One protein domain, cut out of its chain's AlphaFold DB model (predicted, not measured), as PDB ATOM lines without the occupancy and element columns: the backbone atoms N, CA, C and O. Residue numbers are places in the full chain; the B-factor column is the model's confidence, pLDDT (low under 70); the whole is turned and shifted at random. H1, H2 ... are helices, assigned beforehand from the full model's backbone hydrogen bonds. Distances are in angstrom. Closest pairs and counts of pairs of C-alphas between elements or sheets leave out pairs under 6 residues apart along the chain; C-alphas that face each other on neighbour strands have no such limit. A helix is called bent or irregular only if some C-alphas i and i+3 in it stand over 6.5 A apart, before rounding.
ATOM      1  N   SER A 381      33.950  13.095  10.561       92.25
ATOM      2  CA  SER A 381      33.702  11.706  10.157       92.25
ATOM      3  C   SER A 381      32.557  11.071  10.956       92.25
ATOM      4  O   SER A 381      31.622  10.551  10.356       92.25
ATOM      5  N   LEU A 382      32.552  11.216  12.289       90.38
ATOM      6  CA  LEU A 382      31.460  10.720  13.143       90.38
ATOM      7  C   LEU A 382      30.109  11.362  12.794       90.38
ATOM      8  O   LEU A 382      29.090  10.681  12.750       90.38
ATOM      9  N   THR A 383      30.106  12.667  12.515       90.50
ATOM     10  CA  THR A 383      28.889  13.393  12.118       90.50
ATOM     11  C   THR A 383      28.391  12.939  10.743       90.50
ATOM     12  O   THR A 383      27.190  12.817  10.523       90.50
ATOM     13  N   LEU A 384      29.300  12.692   9.795       89.44
ATOM     14  CA  LEU A 384      28.951  12.190   8.465       89.44
ATOM     15  C   LEU A 384      28.387  10.764   8.528       89.44
ATOM     16  O   LEU A 384      27.454  10.464   7.793       89.44
ATOM     17  N   ASP A 385      28.917   9.913   9.404       84.81
ATOM     18  CA  ASP A 385      28.440   8.540   9.596       84.81
ATOM     19  C   ASP A 385      27.020   8.498  10.196       84.81
ATOM     20  O   ASP A 385      26.160   7.747   9.735       84.81
ATOM     21  N   ASP A 386      26.723   9.392  11.143       84.00
ATOM     22  CA  ASP A 386      25.367   9.585  11.679       84.00
ATOM     23  C   ASP A 386      24.378  10.037  10.586       84.00
ATOM     24  O   ASP A 386      23.278   9.501  10.450       84.00
ATOM     25  N   LEU A 387      24.798  10.952   9.702       79.88
ATOM     26  CA  LEU A 387      23.985  11.379   8.555       79.88
ATOM     27  C   LEU A 387      23.718  10.254   7.539       79.88
ATOM     28  O   LEU A 387      22.704  10.295   6.838       79.88
ATOM     29  N   VAL A 388      24.630   9.287   7.419       75.38
ATOM     30  CA  VAL A 388      24.485   8.132   6.517       75.38
ATOM     31  C   VAL A 388      23.565   7.077   7.133       75.38
ATOM     32  O   VAL A 388      22.694   6.559   6.439       75.38
ATOM     33  N   SER A 389      23.710   6.802   8.430       68.69
ATOM     34  CA  SER A 389      22.943   5.771   9.145       68.69
ATOM     35  C   SER A 389      21.480   6.148   9.429       68.69
ATOM     36  O   SER A 389      20.650   5.265   9.620       68.69
ATOM     37  N   THR A 390      21.128   7.437   9.410       60.97
ATOM     38  CA  THR A 390      19.792   7.940   9.794       60.97
ATOM     39  C   THR A 390      18.727   7.953   8.683       60.97
ATOM     40  O   THR A 390      17.636   8.481   8.898       60.97
ATOM     41  N   GLY A 391      18.953   7.330   7.515       51.78
ATOM     42  CA  GLY A 391      17.822   6.948   6.657       51.78
ATOM     43  C   GLY A 391      18.119   6.673   5.186       51.78
ATOM     44  O   GLY A 391      18.778   7.461   4.504       51.78
ATOM     45  N   PHE A 392      17.491   5.623   4.656       51.09
ATOM     46  CA  PHE A 392      17.281   5.438   3.221       51.09
ATOM     47  C   PHE A 392      16.387   6.556   2.650       51.09
ATOM     48  O   PHE A 392      15.831   7.387   3.372       51.09
ATOM     49  N   LEU A 393      16.272   6.649   1.326       49.09
ATOM     50  CA  LEU A 393      15.569   7.727   0.607       49.09
ATOM     51  C   LEU A 393      14.044   7.796   0.836       49.09
ATOM     52  O   LEU A 393      13.350   8.550   0.152       49.09
ATOM     53  N   GLU A 394      13.510   7.079   1.818       43.53
ATOM     54  CA  GLU A 394      12.089   7.043   2.116       43.53
ATOM     55  C   GLU A 394      11.734   8.057   3.217       43.53
ATOM     56  O   GLU A 394      11.820   7.798   4.410       43.53
ATOM     57  N   LYS A 395      11.281   9.231   2.755       41.41
ATOM     58  CA  LYS A 395      10.262  10.109   3.374       41.41
ATOM     59  C   LYS A 395      10.594  11.421   4.094       41.41
ATOM     60  O   LYS A 395       9.644  12.187   4.194       41.41
ATOM     61  N   GLU A 396      11.821  11.826   4.441       38.41
ATOM     62  CA  GLU A 396      11.982  13.192   5.021       38.41
ATOM     63  C   GLU A 396      13.125  14.081   4.500       38.41
ATOM     64  O   GLU A 396      13.069  15.292   4.702       38.41
ATOM     65  N   PHE A 397      14.114  13.574   3.752       50.88
ATOM     66  CA  PHE A 397      15.245  14.411   3.311       50.88
ATOM     67  C   PHE A 397      15.633  14.186   1.845       50.88
ATOM     68  O   PHE A 397      16.126  13.119   1.462       50.88
ATOM     69  N   SER A 398      15.479  15.231   1.018       65.38
ATOM     70  CA  SER A 398      15.995  15.232  -0.360       65.38
ATOM     71  C   SER A 398      17.526  15.077  -0.370       65.38
ATOM     72  O   SER A 398      18.212  15.636   0.488       65.38
ATOM     73  N   VAL A 399      18.092  14.383  -1.369       68.19
ATOM     74  CA  VAL A 399      19.558  14.226  -1.555       68.19
ATOM     75  C   VAL A 399      20.302  15.569  -1.463       68.19
ATOM     76  O   VAL A 399      21.398  15.654  -0.915       68.19
ATOM     77  N   ARG A 400      19.672  16.654  -1.938       70.19
ATOM     78  CA  ARG A 400      20.212  18.022  -1.871       70.19
ATOM     79  C   ARG A 400      20.406  18.519  -0.440       70.19
ATOM     80  O   ARG A 400      21.380  19.215  -0.171       70.19
ATOM     81  N   GLN A 401      19.485  18.203   0.464       74.81
ATOM     82  CA  GLN A 401      19.562  18.636   1.857       74.81
ATOM     83  C   GLN A 401      20.677  17.902   2.602       74.81
ATOM     84  O   GLN A 401      21.457  18.548   3.297       74.81
ATOM     85  N   ARG A 402      20.826  16.593   2.359       77.62
ATOM     86  CA  ARG A 402      21.940  15.805   2.903       77.62
ATOM     87  C   ARG A 402      23.288  16.304   2.404       77.62
ATOM     88  O   ARG A 402      24.167  16.575   3.211       77.62
ATOM     89  N   LEU A 403      23.427  16.546   1.099       81.31
ATOM     90  CA  LEU A 403      24.652  17.130   0.535       81.31
ATOM     91  C   LEU A 403      25.016  18.474   1.180       81.31
ATOM     92  O   LEU A 403      26.189  18.729   1.442       81.31
ATOM     93  N   ARG A 404      24.026  19.327   1.478       84.25
ATOM     94  CA  ARG A 404      24.264  20.585   2.203       84.25
ATOM     95  C   ARG A 404      24.754  20.345   3.629       84.25
ATOM     96  O   ARG A 404      25.685  21.021   4.051       84.25
ATOM     97  N   GLN A 405      24.157  19.402   4.359       87.94
ATOM     98  CA  GLN A 405      24.608  19.044   5.709       87.94
ATOM     99  C   GLN A 405      26.044  18.511   5.682       87.94
ATOM    100  O   GLN A 405      26.883  18.996   6.434       87.94
ATOM    101  N   MET A 406      26.353  17.603   4.752       90.81
ATOM    102  CA  MET A 406      27.706  17.080   4.556       90.81
ATOM    103  C   MET A 406      28.716  18.189   4.239       90.81
ATOM    104  O   MET A 406      29.787  18.226   4.844       90.81
ATOM    105  N   ASN A 407      28.363  19.120   3.342       91.62
ATOM    106  CA  ASN A 407      29.201  20.281   3.039       91.62
ATOM    107  C   ASN A 407      29.456  21.108   4.305       91.62
ATOM    108  O   ASN A 407      30.604  21.292   4.693       91.62
ATOM    109  N   ASN A 408      28.400  21.515   5.011       93.12
ATOM    110  CA  ASN A 408      28.514  22.328   6.223       93.12
ATOM    111  C   ASN A 408      29.402  21.674   7.294       93.12
ATOM    112  O   ASN A 408      30.204  22.366   7.923       93.12
ATOM    113  N   THR A 409      29.289  20.358   7.482       95.38
ATOM    114  CA  THR A 409      30.137  19.583   8.399       95.38
ATOM    115  C   THR A 409      31.613  19.682   8.009       95.38
ATOM    116  O   THR A 409      32.455  20.023   8.844       95.38
ATOM    117  N   ILE A 410      31.933  19.457   6.730       95.81
ATOM    118  CA  ILE A 410      33.311  19.499   6.223       95.81
ATOM    119  C   ILE A 410      33.883  20.915   6.284       95.81
ATOM    120  O   ILE A 410      34.965  21.101   6.839       95.81
ATOM    121  N   VAL A 411      33.160  21.923   5.787       93.69
ATOM    122  CA  VAL A 411      33.606  23.329   5.801       93.69
ATOM    123  C   VAL A 411      33.898  23.793   7.226       93.69
ATOM    124  O   VAL A 411      34.926  24.415   7.496       93.69
ATOM    125  N   THR A 412      33.016  23.455   8.169       96.12
ATOM    126  CA  THR A 412      33.166  23.833   9.578       96.12
ATOM    127  C   THR A 412      34.425  23.220  10.190       96.12
ATOM    128  O   THR A 412      35.139  23.895  10.933       96.12
ATOM    129  N   ALA A 413      34.735  21.964   9.860       96.94
ATOM    130  CA  ALA A 413      35.962  21.306  10.294       96.94
ATOM    131  C   ALA A 413      37.210  21.918   9.624       96.94
ATOM    132  O   ALA A 413      38.197  22.197  10.308       96.94
ATOM    133  N   LEU A 414      37.152  22.223   8.322       95.50
ATOM    134  CA  LEU A 414      38.238  22.883   7.584       95.50
ATOM    135  C   LEU A 414      38.558  24.282   8.128       95.50
ATOM    136  O   LEU A 414      39.722  24.688   8.161       95.50
ATOM    137  N   ASN A 415      37.560  25.029   8.596       95.50
ATOM    138  CA  ASN A 415      37.770  26.365   9.160       95.50
ATOM    139  C   ASN A 415      38.606  26.351  10.451       95.50
ATOM    140  O   ASN A 415      39.256  27.347  10.759       95.50
ATOM    141  N   LYS A 416      38.658  25.220  11.168       96.06
ATOM    142  CA  LYS A 416      39.398  25.071  12.435       96.06
ATOM    143  C   LYS A 416      40.873  24.678  12.273       96.06
ATOM    144  O   LYS A 416      41.621  24.726  13.247       96.06
ATOM    145  N   ILE A 417      41.306  24.258  11.082       95.50
ATOM    146  CA  ILE A 417      42.666  23.732  10.850       95.50
ATOM    147  C   ILE A 417      43.544  24.748  10.106       95.50
ATOM    148  O   ILE A 417      43.052  25.763   9.628       95.50
ATOM    149  N   GLN A 418      44.848  24.509   9.981       92.88
ATOM    150  CA  GLN A 418      45.732  25.340   9.146       92.88
ATOM    151  C   GLN A 418      45.789  24.804   7.708       92.88
ATOM    152  O   GLN A 418      45.695  23.596   7.502       92.88
ATOM    153  N   ASP A 419      45.956  25.688   6.719       94.50
ATOM    154  CA  ASP A 419      46.071  25.311   5.298       94.50
ATOM    155  C   ASP A 419      47.525  24.984   4.916       94.50
ATOM    156  O   ASP A 419      48.148  25.625   4.074       94.50
ATOM    157  N   GLU A 420      48.107  24.017   5.627       91.88
ATOM    158  CA  GLU A 420      49.463  23.523   5.381       91.88
ATOM    159  C   GLU A 420      49.410  22.107   4.793       91.88
ATOM    160  O   GLU A 420      48.637  21.289   5.297       91.88
ATOM    161  N   PRO A 421      50.276  21.739   3.830       90.69
ATOM    162  CA  PRO A 421      50.173  20.458   3.123       90.69
ATOM    163  C   PRO A 421      50.082  19.217   4.024       90.69
ATOM    164  O   PRO A 421      49.271  18.335   3.772       90.69
ATOM    165  N   LEU A 422      50.873  19.143   5.102       89.44
ATOM    166  CA  LEU A 422      50.840  18.004   6.035       89.44
ATOM    167  C   LEU A 422      49.591  17.997   6.928       89.44
ATOM    168  O   LEU A 422      49.103  16.930   7.287       89.44
ATOM    169  N   THR A 423      49.088  19.178   7.285       93.31
ATOM    170  CA  THR A 423      47.866  19.356   8.076       93.31
ATOM    171  C   THR A 423      46.646  18.954   7.248       93.31
ATOM    172  O   THR A 423      45.804  18.199   7.727       93.31
ATOM    173  N   ILE A 424      46.600  19.381   5.981       95.62
ATOM    174  CA  ILE A 424      45.568  18.993   5.014       95.62
ATOM    175  C   ILE A 424      45.633  17.497   4.716       95.62
ATOM    176  O   ILE A 424      44.605  16.831   4.783       95.62
ATOM    177  N   GLN A 425      46.825  16.941   4.489       93.69
ATOM    178  CA  GLN A 425      46.968  15.501   4.283       93.69
ATOM    179  C   GLN A 425      46.473  14.709   5.498       93.69
ATOM    180  O   GLN A 425      45.718  13.762   5.330       93.69
ATOM    181  N   GLN A 426      46.829  15.114   6.725       94.12
ATOM    182  CA  GLN A 426      46.350  14.424   7.925       94.12
ATOM    183  C   GLN A 426      44.826  14.511   8.085       94.12
ATOM    184  O   GLN A 426      44.212  13.559   8.569       94.12
ATOM    185  N   PHE A 427      44.233  15.649   7.715       96.56
ATOM    186  CA  PHE A 427      42.786  15.826   7.711       96.56
ATOM    187  C   PHE A 427      42.119  14.872   6.711       96.56
ATOM    188  O   PHE A 427      41.185  14.171   7.084       96.56
ATOM    189  N   ILE A 428      42.634  14.798   5.478       95.56
ATOM    190  CA  ILE A 428      42.131  13.903   4.423       95.56
ATOM    191  C   ILE A 428      42.277  12.436   4.837       95.56
ATOM    192  O   ILE A 428      41.304  11.695   4.750       95.56
ATOM    193  N   ASP A 429      43.455  12.040   5.333       92.38
ATOM    194  CA  ASP A 429      43.747  10.663   5.748       92.38
ATOM    195  C   ASP A 429      42.760  10.172   6.819       92.38
ATOM    196  O   ASP A 429      42.318   9.033   6.760       92.38
ATOM    197  N   LYS A 430      42.400  11.028   7.790       94.31
ATOM    198  CA  LYS A 430      41.454  10.678   8.866       94.31
ATOM    199  C   LYS A 430      39.990  10.784   8.435       94.31
ATOM    200  O   LYS A 430      39.134  10.106   8.997       94.31
ATOM    201  N   LEU A 431      39.670  11.674   7.500       93.12
ATOM    202  CA  LEU A 431      38.301  11.787   7.002       93.12
ATOM    203  C   LEU A 431      37.922  10.574   6.138       93.12
ATOM    204  O   LEU A 431      36.750  10.218   6.110       93.12
ATOM    205  N   ASP A 432      38.916   9.969   5.478       91.75
ATOM    206  CA  ASP A 432      38.810   8.786   4.615       91.75
ATOM    207  C   ASP A 432      37.731   8.918   3.528       91.75
ATOM    208  O   ASP A 432      36.859   8.072   3.359       91.75
ATOM    209  N   ILE A 433      37.788  10.032   2.790       92.00
ATOM    210  CA  ILE A 433      36.927  10.295   1.628       92.00
ATOM    211  C   ILE A 433      37.806  10.358   0.381       92.00
ATOM    212  O   ILE A 433      38.595  11.294   0.198       92.00
ATOM    213  N   ASP A 434      37.661   9.368  -0.496       90.56
ATOM    214  CA  ASP A 434      38.540   9.153  -1.650       90.56
ATOM    215  C   ASP A 434      38.454  10.295  -2.676       90.56
ATOM    216  O   ASP A 434      39.455  10.610  -3.332       90.56
ATOM    217  N   VAL A 435      37.314  10.995  -2.772       92.06
ATOM    218  CA  VAL A 435      37.190  12.206  -3.608       92.06
ATOM    219  C   VAL A 435      38.239  13.265  -3.238       92.06
ATOM    220  O   VAL A 435      38.722  13.984  -4.114       92.06
ATOM    221  N   PHE A 436      38.654  13.350  -1.970       95.00
ATOM    222  CA  PHE A 436      39.606  14.362  -1.505       95.00
ATOM    223  C   PHE A 436      41.072  13.938  -1.592       95.00
ATOM    224  O   PHE A 436      41.942  14.768  -1.356       95.00
ATOM    225  N   ARG A 437      41.389  12.695  -1.978       92.44
ATOM    226  CA  ARG A 437      42.757  12.132  -1.908       92.44
ATOM    227  C   ARG A 437      43.860  12.940  -2.606       92.44
ATOM    228  O   ARG A 437      45.041  12.735  -2.343       92.44
ATOM    229  N   HIS A 438      43.495  13.791  -3.566       92.31
ATOM    230  CA  HIS A 438      44.423  14.616  -4.345       92.31
ATOM    231  C   HIS A 438      44.361  16.106  -3.994       92.31
ATOM    232  O   HIS A 438      45.096  16.894  -4.592       92.31
ATOM    233  N   ALA A 439      43.501  16.492  -3.050       94.12
ATOM    234  CA  ALA A 439      43.425  17.853  -2.554       94.12
ATOM    235  C   ALA A 439      44.708  18.208  -1.790       94.12
ATOM    236  O   ALA A 439      45.239  17.407  -1.022       94.12
ATOM    237  N   LYS A 440      45.222  19.415  -2.025       93.81
ATOM    238  CA  LYS A 440      46.462  19.919  -1.413       93.81
ATOM    239  C   LYS A 440      46.220  21.124  -0.513       93.81
ATOM    240  O   LYS A 440      47.124  21.515   0.221       93.81
ATOM    241  N   SER A 441      45.027  21.703  -0.586       96.06
ATOM    242  CA  SER A 441      44.604  22.877   0.164       96.06
ATOM    243  C   SER A 441      43.151  22.753   0.621       96.06
ATOM    244  O   SER A 441      42.380  21.955   0.077       96.06
ATOM    245  N   LYS A 442      42.738  23.598   1.570       95.88
ATOM    246  CA  LYS A 442      41.319  23.749   1.938       95.88
ATOM    247  C   LYS A 442      40.458  24.137   0.738       95.88
ATOM    248  O   LYS A 442      39.344  23.641   0.600       95.88
ATOM    249  N   SER A 443      40.988  25.010  -0.121       94.81
ATOM    250  CA  SER A 443      40.304  25.493  -1.324       94.81
ATOM    251  C   SER A 443      39.969  24.352  -2.284       94.81
ATOM    252  O   SER A 443      38.877  24.328  -2.850       94.81
ATOM    253  N   ASP A 444      40.859  23.364  -2.424       95.38
ATOM    254  CA  ASP A 444      40.602  22.186  -3.258       95.38
ATOM    255  C   ASP A 444      39.410  21.374  -2.726       95.38
ATOM    256  O   ASP A 444      38.513  21.020  -3.491       95.38
ATOM    257  N   ILE A 445      39.365  21.121  -1.410       95.50
ATOM    258  CA  ILE A 445      38.275  20.368  -0.765       95.50
ATOM    259  C   ILE A 445      36.951  21.134  -0.887       95.50
ATOM    260  O   ILE A 445      35.934  20.552  -1.264       95.50
ATOM    261  N   GLN A 446      36.970  22.447  -0.635       94.00
ATOM    262  CA  GLN A 446      35.795  23.306  -0.773       94.00
ATOM    263  C   GLN A 446      35.253  23.291  -2.207       94.00
ATOM    264  O   GLN A 446      34.063  23.078  -2.425       94.00
ATOM    265  N   THR A 447      36.141  23.427  -3.195       94.12
ATOM    266  CA  THR A 447      35.779  23.409  -4.618       94.12
ATOM    267  C   THR A 447      35.115  22.090  -5.014       94.12
ATOM    268  O   THR A 447      34.163  22.083  -5.795       94.12
ATOM    269  N   ILE A 448      35.592  20.958  -4.489       92.75
ATOM    270  CA  ILE A 448      34.964  19.653  -4.730       92.75
ATOM    271  C   ILE A 448      33.538  19.636  -4.166       92.75
ATOM    272  O   ILE A 448      32.606  19.248  -4.874       92.75
ATOM    273  N   MET A 449      33.358  20.084  -2.922       91.25
ATOM    274  CA  MET A 449      32.051  20.074  -2.264       91.25
ATOM    275  C   MET A 449      31.041  21.024  -2.911       91.25
ATOM    276  O   MET A 449      29.878  20.652  -3.065       91.25
ATOM    277  N   ASP A 450      31.472  22.204  -3.353       88.94
ATOM    278  CA  ASP A 450      30.591  23.188  -3.992       88.94
ATOM    279  C   ASP A 450      30.117  22.728  -5.382       88.94
ATOM    280  O   ASP A 450      28.973  22.970  -5.772       88.94
ATOM    281  N   ASN A 451      30.962  21.999  -6.116       89.25
ATOM    282  CA  ASN A 451      30.634  21.501  -7.455       89.25
ATOM    283  C   ASN A 451      29.781  20.223  -7.447       89.25
ATOM    284  O   ASN A 451      29.091  19.935  -8.430       89.25
ATOM    285  N   MET A 452      29.808  19.441  -6.365       85.56
ATOM    286  CA  MET A 452      29.136  18.139  -6.311       85.56
ATOM    287  C   MET A 452      27.606  18.222  -6.501       85.56
ATOM    288  O   MET A 452      27.078  17.462  -7.320       85.56
ATOM    289  N   PRO A 453      26.863  19.150  -5.856       80.25
ATOM    290  CA  PRO A 453      25.429  19.319  -6.100       80.25
ATOM    291  C   PRO A 453      25.094  19.698  -7.548       80.25
ATOM    292  O   PRO A 453      24.095  19.223  -8.093       80.25
ATOM    293  N   ILE A 454      25.926  20.535  -8.177       82.62
ATOM    294  CA  ILE A 454      25.750  20.981  -9.566       82.62
ATOM    295  C   ILE A 454      25.920  19.784 -10.507       82.62
ATOM    296  O   ILE A 454      25.040  19.500 -11.322       82.62
ATOM    297  N   ALA A 455      27.009  19.028 -10.343       81.50
ATOM    298  CA  ALA A 455      27.294  17.844 -11.145       81.50
ATOM    299  C   ALA A 455      26.198  16.772 -11.009       81.50
ATOM    300  O   ALA A 455      25.756  16.206 -12.013       81.50
ATOM    301  N   LEU A 456      25.701  16.537  -9.790       74.75
ATOM    302  CA  LEU A 456      24.598  15.608  -9.553       74.75
ATOM    303  C   LEU A 456      23.309  16.056 -10.250       74.75
ATOM    304  O   LEU A 456      22.678  15.259 -10.943       74.75
ATOM    305  N   ASN A 457      22.928  17.331 -10.120       70.75
ATOM    306  CA  ASN A 457      21.741  17.865 -10.791       70.75
ATOM    307  C   ASN A 457      21.845  17.736 -12.316       70.75
ATOM    308  O   ASN A 457      20.888  17.311 -12.961       70.75
ATOM    309  N   GLN A 458      23.006  18.048 -12.899       72.56
ATOM    310  CA  GLN A 458      23.233  17.899 -14.338       72.56
ATOM    311  C   GLN A 458      23.115  16.438 -14.792       72.56
ATOM    312  O   GLN A 458      22.542  16.170 -15.850       72.56
ATOM    313  N   ALA A 459      23.631  15.491 -14.005       68.81
ATOM    314  CA  ALA A 459      23.510  14.067 -14.294       68.81
ATOM    315  C   ALA A 459      22.046  13.593 -14.249       68.81
ATOM    316  O   ALA A 459      21.595  12.937 -15.190       68.81
ATOM    317  N   ILE A 460      21.292  13.992 -13.215       64.25
ATOM    318  CA  ILE A 460      19.869  13.652 -13.052       64.25
ATOM    319  C   ILE A 460      19.027  14.240 -14.187       64.25
ATOM    320  O   ILE A 460      18.242  13.519 -14.792       64.25
ATOM    321  N   ILE A 461      19.198  15.523 -14.519       62.81
ATOM    322  CA  ILE A 461      18.440  16.177 -15.601       62.81
ATOM    323  C   ILE A 461      18.695  15.472 -16.934       62.81
ATOM    324  O   ILE A 461      17.761  15.225 -17.696       62.81
ATOM    325  N   ARG A 462      19.954  15.116 -17.218       65.00
ATOM    326  CA  ARG A 462      20.285  14.373 -18.436       65.00
ATOM    327  C   ARG A 462      19.593  13.019 -18.455       65.00
ATOM    328  O   ARG A 462      18.982  12.707 -19.466       65.00
ATOM    329  N   LEU A 463      19.627  12.258 -17.361       60.47
ATOM    330  CA  LEU A 463      18.911  10.985 -17.268       60.47
ATOM    331  C   LEU A 463      17.396  11.169 -17.444       60.47
ATOM    332  O   LEU A 463      16.785  10.448 -18.220       60.47
ATOM    333  N   PHE A 464      16.795  12.165 -16.794       58.47
ATOM    334  CA  PHE A 464      15.366  12.448 -16.909       58.47
ATOM    335  C   PHE A 464      14.959  12.787 -18.347       58.47
ATOM    336  O   PHE A 464      13.964  12.265 -18.842       58.47
ATOM    337  N   ASN A 465      15.753  13.599 -19.050       57.94
ATOM    338  CA  ASN A 465      15.527  13.903 -20.464       57.94
ATOM    339  C   ASN A 465      15.614  12.650 -21.345       57.94
ATOM    340  O   ASN A 465      14.892  12.556 -22.333       57.94
ATOM    341  N   LEU A 466      16.453  11.679 -20.976       55.09
ATOM    342  CA  LEU A 466      16.503  10.375 -21.636       55.09
ATOM    343  C   LEU A 466      15.273   9.520 -21.310       55.09
ATOM    344  O   LEU A 466      14.688   8.929 -22.210       55.09
ATOM    345  N   CYS A 467      14.821   9.517 -20.056       51.88
ATOM    346  CA  CYS A 467      13.623   8.797 -19.628       51.88
ATOM    347  C   CYS A 467      12.330   9.392 -20.218       51.88
ATOM    348  O   CYS A 467      11.390   8.661 -20.509       51.88
ATOM    349  N   ALA A 468      12.261  10.706 -20.450       52.72
ATOM    350  CA  ALA A 468      11.097  11.371 -21.039       52.72
ATOM    351  C   ALA A 468      10.788  10.890 -22.470       52.72
ATOM    352  O   ALA A 468       9.634  10.927 -22.900       52.72
ATOM    353  N   ILE A 469      11.790  10.360 -23.174       52.00
ATOM    354  CA  ILE A 469      11.645   9.747 -24.498       52.00
ATOM    355  C   ILE A 469      10.720   8.513 -24.434       52.00
ATOM    356  O   ILE A 469       9.987   8.250 -25.382       52.00
ATOM    357  N   HIS A 470      10.643   7.814 -23.295       47.91
ATOM    358  CA  HIS A 470       9.758   6.651 -23.105       47.91
ATOM    359  C   HIS A 470       8.262   6.953 -23.245       47.91
ATOM    360  O   HIS A 470       7.461   6.023 -23.302       47.91
ATOM    361  N   LYS A 471       7.866   8.231 -23.250       50.59
ATOM    362  CA  LYS A 471       6.467   8.649 -23.417       50.59
ATOM    363  C   LYS A 471       6.074   8.887 -24.879       50.59
ATOM    364  O   LYS A 471       4.935   9.269 -25.137       50.59
ATOM    365  N   LEU A 472       6.991   8.699 -25.825       54.78
ATOM    366  CA  LEU A 472       6.721   8.818 -27.257       54.78
ATOM    367  C   LEU A 472       6.127   7.504 -27.784       54.78
ATOM    368  O   LEU A 472       6.571   6.425 -27.393       54.78
ATOM    369  N   SER A 473       5.105   7.581 -28.645       47.47
ATOM    370  CA  SER A 473       4.455   6.386 -29.198       47.47
ATOM    371  C   SER A 473       5.445   5.570 -30.031       47.47
ATOM    372  O   SER A 473       6.133   6.112 -30.900       47.47
ATOM    373  N   VAL A 474       5.497   4.272 -29.733       54.19
ATOM    374  CA  VAL A 474       6.483   3.301 -30.213       54.19
ATOM    375  C   VAL A 474       6.392   3.117 -31.729       54.19
ATOM    376  O   VAL A 474       5.329   2.818 -32.261       54.19
ATOM    377  N   GLU A 483      12.684  -1.410 -23.975       61.25
ATOM    378  CA  GLU A 483      12.586  -2.415 -22.905       61.25
ATOM    379  C   GLU A 483      13.923  -2.604 -22.186       61.25
ATOM    380  O   GLU A 483      13.978  -2.570 -20.958       61.25
ATOM    381  N   LYS A 484      15.025  -2.681 -22.939       60.62
ATOM    382  CA  LYS A 484      16.373  -2.768 -22.367       60.62
ATOM    383  C   LYS A 484      16.741  -1.541 -21.534       60.62
ATOM    384  O   LYS A 484      17.383  -1.670 -20.493       60.62
ATOM    385  N   TYR A 485      16.383  -0.342 -21.996       56.72
ATOM    386  CA  TYR A 485      16.619   0.864 -21.207       56.72
ATOM    387  C   TYR A 485      15.779   0.852 -19.927       56.72
ATOM    388  O   TYR A 485      16.305   1.195 -18.872       56.72
ATOM    389  N   ARG A 486      14.513   0.413 -19.994       61.47
ATOM    390  CA  ARG A 486      13.643   0.276 -18.817       61.47
ATOM    391  C   ARG A 486      14.264  -0.666 -17.786       61.47
ATOM    392  O   ARG A 486      14.450  -0.256 -16.651       61.47
ATOM    393  N   GLU A 487      14.707  -1.849 -18.203       60.53
ATOM    394  CA  GLU A 487      15.366  -2.810 -17.310       60.53
ATOM    395  C   GLU A 487      16.645  -2.236 -16.670       60.53
ATOM    396  O   GLU A 487      16.905  -2.430 -15.483       60.53
ATOM    397  N   LEU A 488      17.454  -1.494 -17.439       55.47
ATOM    398  CA  LEU A 488      18.643  -0.816 -16.915       55.47
ATOM    399  C   LEU A 488      18.291   0.289 -15.916       55.47
ATOM    400  O   LEU A 488      19.024   0.460 -14.942       55.47
ATOM    401  N   ASN A 489      17.212   1.034 -16.163       58.66
ATOM    402  CA  ASN A 489      16.743   2.086 -15.273       58.66
ATOM    403  C   ASN A 489      16.163   1.496 -13.985       58.66
ATOM    404  O   ASN A 489      16.543   1.946 -12.916       58.66
ATOM    405  N   ASP A 490      15.372   0.429 -14.067       60.91
ATOM    406  CA  ASP A 490      14.827  -0.269 -12.897       60.91
ATOM    407  C   ASP A 490      15.955  -0.868 -12.039       60.91
ATOM    408  O   ASP A 490      15.969  -0.720 -10.818       60.91
ATOM    409  N   LYS A 491      16.975  -1.466 -12.676       59.31
ATOM    410  CA  LYS A 491      18.197  -1.936 -11.995       59.31
ATOM    411  C   LYS A 491      18.979  -0.794 -11.345       59.31
ATOM    412  O   LYS A 491      19.637  -1.005 -10.328       59.31
ATOM    413  N   LEU A 492      18.972   0.394 -11.946       58.00
ATOM    414  CA  LEU A 492      19.674   1.562 -11.426       58.00
ATOM    415  C   LEU A 492      18.906   2.210 -10.272       58.00
ATOM    416  O   LEU A 492      19.523   2.506  -9.257       58.00
ATOM    417  N   ASP A 493      17.589   2.357 -10.391       58.16
ATOM    418  CA  ASP A 493      16.700   2.879  -9.353       58.16
ATOM    419  C   ASP A 493      16.694   1.960  -8.128       58.16
ATOM    420  O   ASP A 493      16.840   2.439  -7.005       58.16
ATOM    421  N   HIS A 494      16.652   0.638  -8.333       61.66
ATOM    422  CA  HIS A 494      16.806  -0.344  -7.257       61.66
ATOM    423  C   HIS A 494      18.155  -0.200  -6.536       61.66
ATOM    424  O   HIS A 494      18.194  -0.112  -5.308       61.66
ATOM    425  N   LYS A 495      19.258  -0.068  -7.292       59.19
ATOM    426  CA  LYS A 495      20.598   0.158  -6.722       59.19
ATOM    427  C   LYS A 495      20.722   1.498  -6.002       59.19
ATOM    428  O   LYS A 495      21.394   1.560  -4.982       59.19
ATOM    429  N   ILE A 496      20.110   2.565  -6.515       61.31
ATOM    430  CA  ILE A 496      20.139   3.899  -5.899       61.31
ATOM    431  C   ILE A 496      19.310   3.919  -4.615       61.31
ATOM    432  O   ILE A 496      19.757   4.497  -3.628       61.31
ATOM    433  N   GLY A 497      18.135   3.283  -4.610       60.47
ATOM    434  CA  GLY A 497      17.241   3.243  -3.449       60.47
ATOM    435  C   GLY A 497      17.874   2.594  -2.217       60.47
ATOM    436  O   GLY A 497      17.563   2.985  -1.096       60.47
ATOM    437  N   ARG A 498      18.810   1.662  -2.433       62.22
ATOM    438  CA  ARG A 498      19.536   0.934  -1.381       62.22
ATOM    439  C   ARG A 498      20.945   1.461  -1.109       62.22
ATOM    440  O   ARG A 498      21.649   0.907  -0.274       62.22
ATOM    441  N   MET A 499      21.392   2.501  -1.815       65.31
ATOM    442  CA  MET A 499      22.764   2.983  -1.672       65.31
ATOM    443  C   MET A 499      22.882   3.968  -0.499       65.31
ATOM    444  O   MET A 499      22.159   4.970  -0.484       65.31
ATOM    445  N   PRO A 500      23.845   3.780   0.422       68.00
ATOM    446  CA  PRO A 500      24.182   4.807   1.402       68.00
ATOM    447  C   PRO A 500      24.622   6.093   0.689       68.00
ATOM    448  O   PRO A 500      25.425   6.075  -0.253       68.00
ATOM    449  N   LEU A 501      24.125   7.240   1.143       75.56
ATOM    450  CA  LEU A 501      24.445   8.540   0.547       75.56
ATOM    451  C   LEU A 501      25.769   9.100   1.082       75.56
ATOM    452  O   LEU A 501      25.801  10.198   1.630       75.56
ATOM    453  N   THR A 502      26.870   8.361   0.907       84.00
ATOM    454  CA  THR A 502      28.225   8.864   1.193       84.00
ATOM    455  C   THR A 502      28.732   9.775   0.067       84.00
ATOM    456  O   THR A 502      28.282   9.683  -1.078       84.00
ATOM    457  N   ILE A 503      29.711  10.639   0.359       87.44
ATOM    458  CA  ILE A 503      30.303  11.554  -0.637       87.44
ATOM    459  C   ILE A 503      30.930  10.777  -1.808       87.44
ATOM    460  O   ILE A 503      30.665  11.088  -2.972       87.44
ATOM    461  N   ASP A 504      31.693   9.719  -1.523       86.38
ATOM    462  CA  ASP A 504      32.305   8.873  -2.555       86.38
ATOM    463  C   ASP A 504      31.263   8.153  -3.417       86.38
ATOM    464  O   ASP A 504      31.416   8.048  -4.639       86.38
ATOM    465  N   ARG A 505      30.164   7.689  -2.812       80.75
ATOM    466  CA  ARG A 505      29.082   7.012  -3.537       80.75
ATOM    467  C   ARG A 505      28.291   7.978  -4.412       80.75
ATOM    468  O   ARG A 505      27.959   7.631  -5.545       80.75
ATOM    469  N   ILE A 506      28.077   9.211  -3.961       80.44
ATOM    470  CA  ILE A 506      27.491  10.273  -4.789       80.44
ATOM    471  C   ILE A 506      28.409  10.582  -5.981       80.44
ATOM    472  O   ILE A 506      27.944  10.635  -7.123       80.44
ATOM    473  N   GLN A 507      29.719  10.702  -5.757       85.75
ATOM    474  CA  GLN A 507      30.684  10.917  -6.836       85.75
ATOM    475  C   GLN A 507      30.734   9.739  -7.823       85.75
ATOM    476  O   GLN A 507      30.796   9.938  -9.043       85.75
ATOM    477  N   TRP A 508      30.677   8.503  -7.326       83.44
ATOM    478  CA  TRP A 508      30.564   7.301  -8.150       83.44
ATOM    479  C   TRP A 508      29.294   7.317  -9.000       83.44
ATOM    480  O   TRP A 508      29.353   7.019 -10.195       83.44
ATOM    481  N   LEU A 509      28.165   7.713  -8.412       75.12
ATOM    482  CA  LEU A 509      26.875   7.774  -9.087       75.12
ATOM    483  C   LEU A 509      26.903   8.785 -10.242       75.12
ATOM    484  O   LEU A 509      26.540   8.445 -11.370       75.12
ATOM    485  N   ILE A 510      27.445   9.984 -10.000       78.12
ATOM    486  CA  ILE A 510      27.696  11.001 -11.037       78.12
ATOM    487  C   ILE A 510      28.510  10.398 -12.195       78.12
ATOM    488  O   ILE A 510      28.126  10.494 -13.365       78.12
ATOM    489  N   ASN A 511      29.607   9.704 -11.881       81.81
ATOM    490  CA  ASN A 511      30.471   9.076 -12.883       81.81
ATOM    491  C   ASN A 511      29.755   7.968 -13.670       81.81
ATOM    492  O   ASN A 511      29.955   7.838 -14.884       81.81
ATOM    493  N   LYS A 512      28.910   7.170 -13.009       74.88
ATOM    494  CA  LYS A 512      28.112   6.123 -13.657       74.88
ATOM    495  C   LYS A 512      27.093   6.697 -14.622       74.88
ATOM    496  O   LYS A 512      27.026   6.206 -15.750       74.88
ATOM    497  N   PHE A 513      26.379   7.751 -14.238       72.12
ATOM    498  CA  PHE A 513      25.464   8.441 -15.142       72.12
ATOM    499  C   PHE A 513      26.195   8.985 -16.370       72.12
ATOM    500  O   PHE A 513      25.783   8.729 -17.502       72.12
ATOM    501  N   HIS A 514      27.338   9.650 -16.182       73.50
ATOM    502  CA  HIS A 514      28.144  10.132 -17.304       73.50
ATOM    503  C   HIS A 514      28.609   9.006 -18.234       73.50
ATOM    504  O   HIS A 514      28.550   9.155 -19.457       73.50
ATOM    505  N   LEU A 515      29.049   7.872 -17.680       71.94
ATOM    506  CA  LEU A 515      29.475   6.721 -18.472       71.94
ATOM    507  C   LEU A 515      28.305   6.084 -19.232       71.94
ATOM    508  O   LEU A 515      28.472   5.719 -20.396       71.94
ATOM    509  N   ALA A 516      27.134   5.970 -18.603       65.44
ATOM    510  CA  ALA A 516      25.926   5.464 -19.244       65.44
ATOM    511  C   ALA A 516      25.527   6.343 -20.437       65.44
ATOM    512  O   ALA A 516      25.322   5.825 -21.534       65.44
ATOM    513  N   ILE A 517      25.522   7.668 -20.264       67.50
ATOM    514  CA  ILE A 517      25.257   8.624 -21.348       67.50
ATOM    515  C   ILE A 517      26.290   8.461 -22.470       67.50
ATOM    516  O   ILE A 517      25.935   8.349 -23.640       67.50
ATOM    517  N   LYS A 518      27.582   8.394 -22.123       70.88
ATOM    518  CA  LYS A 518      28.667   8.250 -23.103       70.88
ATOM    519  C   LYS A 518      28.557   6.955 -23.912       70.88
ATOM    520  O   LYS A 518      28.698   6.995 -25.131       70.88
ATOM    521  N   ASN A 519      28.314   5.823 -23.253       64.94
ATOM    522  CA  ASN A 519      28.240   4.512 -23.904       64.94
ATOM    523  C   ASN A 519      27.017   4.375 -24.815       64.94
ATOM    524  O   ASN A 519      27.070   3.628 -25.788       64.94
ATOM    525  N   ASN A 520      25.943   5.105 -24.516       61.00
ATOM    526  CA  ASN A 520      24.714   5.073 -25.300       61.00
ATOM    527  C   ASN A 520      24.587   6.263 -26.259       61.00
ATOM    528  O   ASN A 520      23.577   6.364 -26.939       61.00
ATOM    529  N   LYS A 521      25.604   7.133 -26.379       67.31
ATOM    530  CA  LYS A 521      25.525   8.386 -27.147       67.31
ATOM    531  C   LYS A 521      24.932   8.212 -28.550       67.31
ATOM    532  O   LYS A 521      24.041   8.959 -28.908       67.31
ATOM    533  N   LYS A 522      25.367   7.201 -29.309       64.56
ATOM    534  CA  LYS A 522      24.852   6.949 -30.667       64.56
ATOM    535  C   LYS A 522      23.347   6.646 -30.678       64.56
ATOM    536  O   LYS A 522      22.619   7.218 -31.475       64.56
ATOM    537  N   LEU A 523      22.897   5.785 -29.764       61.38
ATOM    538  CA  LEU A 523      21.480   5.463 -29.586       61.38
ATOM    539  C   LEU A 523      20.688   6.711 -29.173       61.38
ATOM    540  O   LEU A 523      19.600   6.954 -29.679       61.38
ATOM    541  N   LEU A 524      21.257   7.523 -28.280       63.19
ATOM    542  CA  LEU A 524      20.643   8.766 -27.821       63.19
ATOM    543  C   LEU A 524      20.528   9.806 -28.941       63.19
ATOM    544  O   LEU A 524      19.482  10.435 -29.070       63.19
ATOM    545  N   ASP A 525      21.564   9.953 -29.767       66.19
ATOM    546  CA  ASP A 525      21.583  10.853 -30.923       66.19
ATOM    547  C   ASP A 525      20.554  10.400 -31.987       66.19
ATOM    548  O   ASP A 525      19.827  11.229 -32.531       66.19
ATOM    549  N   GLU A 526      20.429   9.089 -32.241       63.38
ATOM    550  CA  GLU A 526      19.427   8.510 -33.158       63.38
ATOM    551  C   GLU A 526      17.990   8.753 -32.674       63.38
ATOM    552  O   GLU A 526      17.127   9.170 -33.450       63.38
ATOM    553  N   ILE A 527      17.741   8.542 -31.381       60.22
ATOM    554  CA  ILE A 527      16.456   8.843 -30.752       60.22
ATOM    555  C   ILE A 527      16.150  10.345 -30.847       60.22
ATOM    556  O   ILE A 527      15.046  10.715 -31.242       60.22
ATOM    557  N   HIS A 528      17.115  11.210 -30.521       63.19
ATOM    558  CA  HIS A 528      16.938  12.664 -30.536       63.19
ATOM    559  C   HIS A 528      16.692  13.209 -31.950       63.19
ATOM    560  O   HIS A 528      15.891  14.122 -32.131       63.19
ATOM    561  N   SER A 529      17.334  12.622 -32.964       64.94
ATOM    562  CA  SER A 529      17.115  12.974 -34.369       64.94
ATOM    563  C   SER A 529      15.727  12.572 -34.877       64.94
ATOM    564  O   SER A 529      15.192  13.260 -35.743       64.94
TER     565      SER A 529
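This is residues 381 to 474 and 483 to 529 of the 581 residues of the protein "Non-specific serine/threonine protein kinase" of Gammaproteobacteria bacterium RIFCSPHIGHO2_12_FULL_43_28 (UniProt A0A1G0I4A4). Picture a long, loose stack of helices in two layers: H2 and the long, gently bent H4 make one layer, and H1, H5 and H6a lie over it. H2 runs beside H4a, H1 packs on H2 as a helical hairpin, H6a crosses H4b, and H3 and H6b lie toward opposite ends. The 141 printed residues have six named helices, H1 to H6, and no named strand; the class is all helix. The whole is loose, with a radius of gyration of the C-alphas of 17.9 A and spans of 59 by 32 by 18 A.

Find C-alpha 381 at (33.702, 11.706, 10.157); from there H1 runs to residue 389, 12.3 A. Next come H2, residues 399 to 415, 24.4 A, and H3, residues 421 to 431, 15.2 A. H4, residues 442 to 471, was assigned as one helix by its hydrogen bonds but is bent, with C-alphas 450 and 453 6.8 A apart; its arms are H4a, residues 442 to 450, 12.3 A, and H4b, residues 453 to 471, 27.8 A. After the cut, H5 starts at C-alpha 483, (12.586, -2.415, -22.905), and runs 20.8 A to residue 497. H6, residues 503 to 529, is likewise one helix by its hydrogen bonds but bent, with C-alphas 519 and 522 7.9 A apart; its arms are H6a, residues 503 to 519, 24.4 A, and H6b, residues 522 to 529, 10.5 A, ending at C-alpha 529, (17.115, 12.974, -34.369).

Start at Leu 384 and Met 406, the closest C-alphas of H1 and H2, 6.4 A apart; this hairpin has a shallow tilt of 9 degrees, opposite ways. H2 touches H4a with residues 407 to 414 alone, closest at the C-alphas of Asn 407 and Met 449, 6.0 A, at a shallow tilt of 10 degrees, opposite ways. H3 is close to H4a but not clearly touching, the C-alphas of Ile 424 and Lys 442 being closest at 7.1 A. Look next at Leu 456 and Ile 510, the closest C-alphas of H4b and H6a, 5.7 A apart; these arms touch at a steep tilt of 42 degrees, the same way. H5 is near H4b and near H6a but touches no helix. The lines of H6a and H6b stand at 71 degrees, only just about perpendicular. Every O i to N i+4 pair is within hydrogen-bond range in H1, H2, H3, H4a, H5, H6a and H6b; in H4b 12 of 15 are.

Gln 418 and Val 474 have the two C-alphas farthest apart, 59.8 A. Residues 475 to 482 are not printed, and C-alphas 474 and 483 are 11.1 A apart across this cut. Of the links printed whole, none is long. The model's mean pLDDT over the printed part is 75.9; look for values under 70 at residues 389 to 399, 459 to 474, 483 to 500, 516 to 517 and 519 to 529.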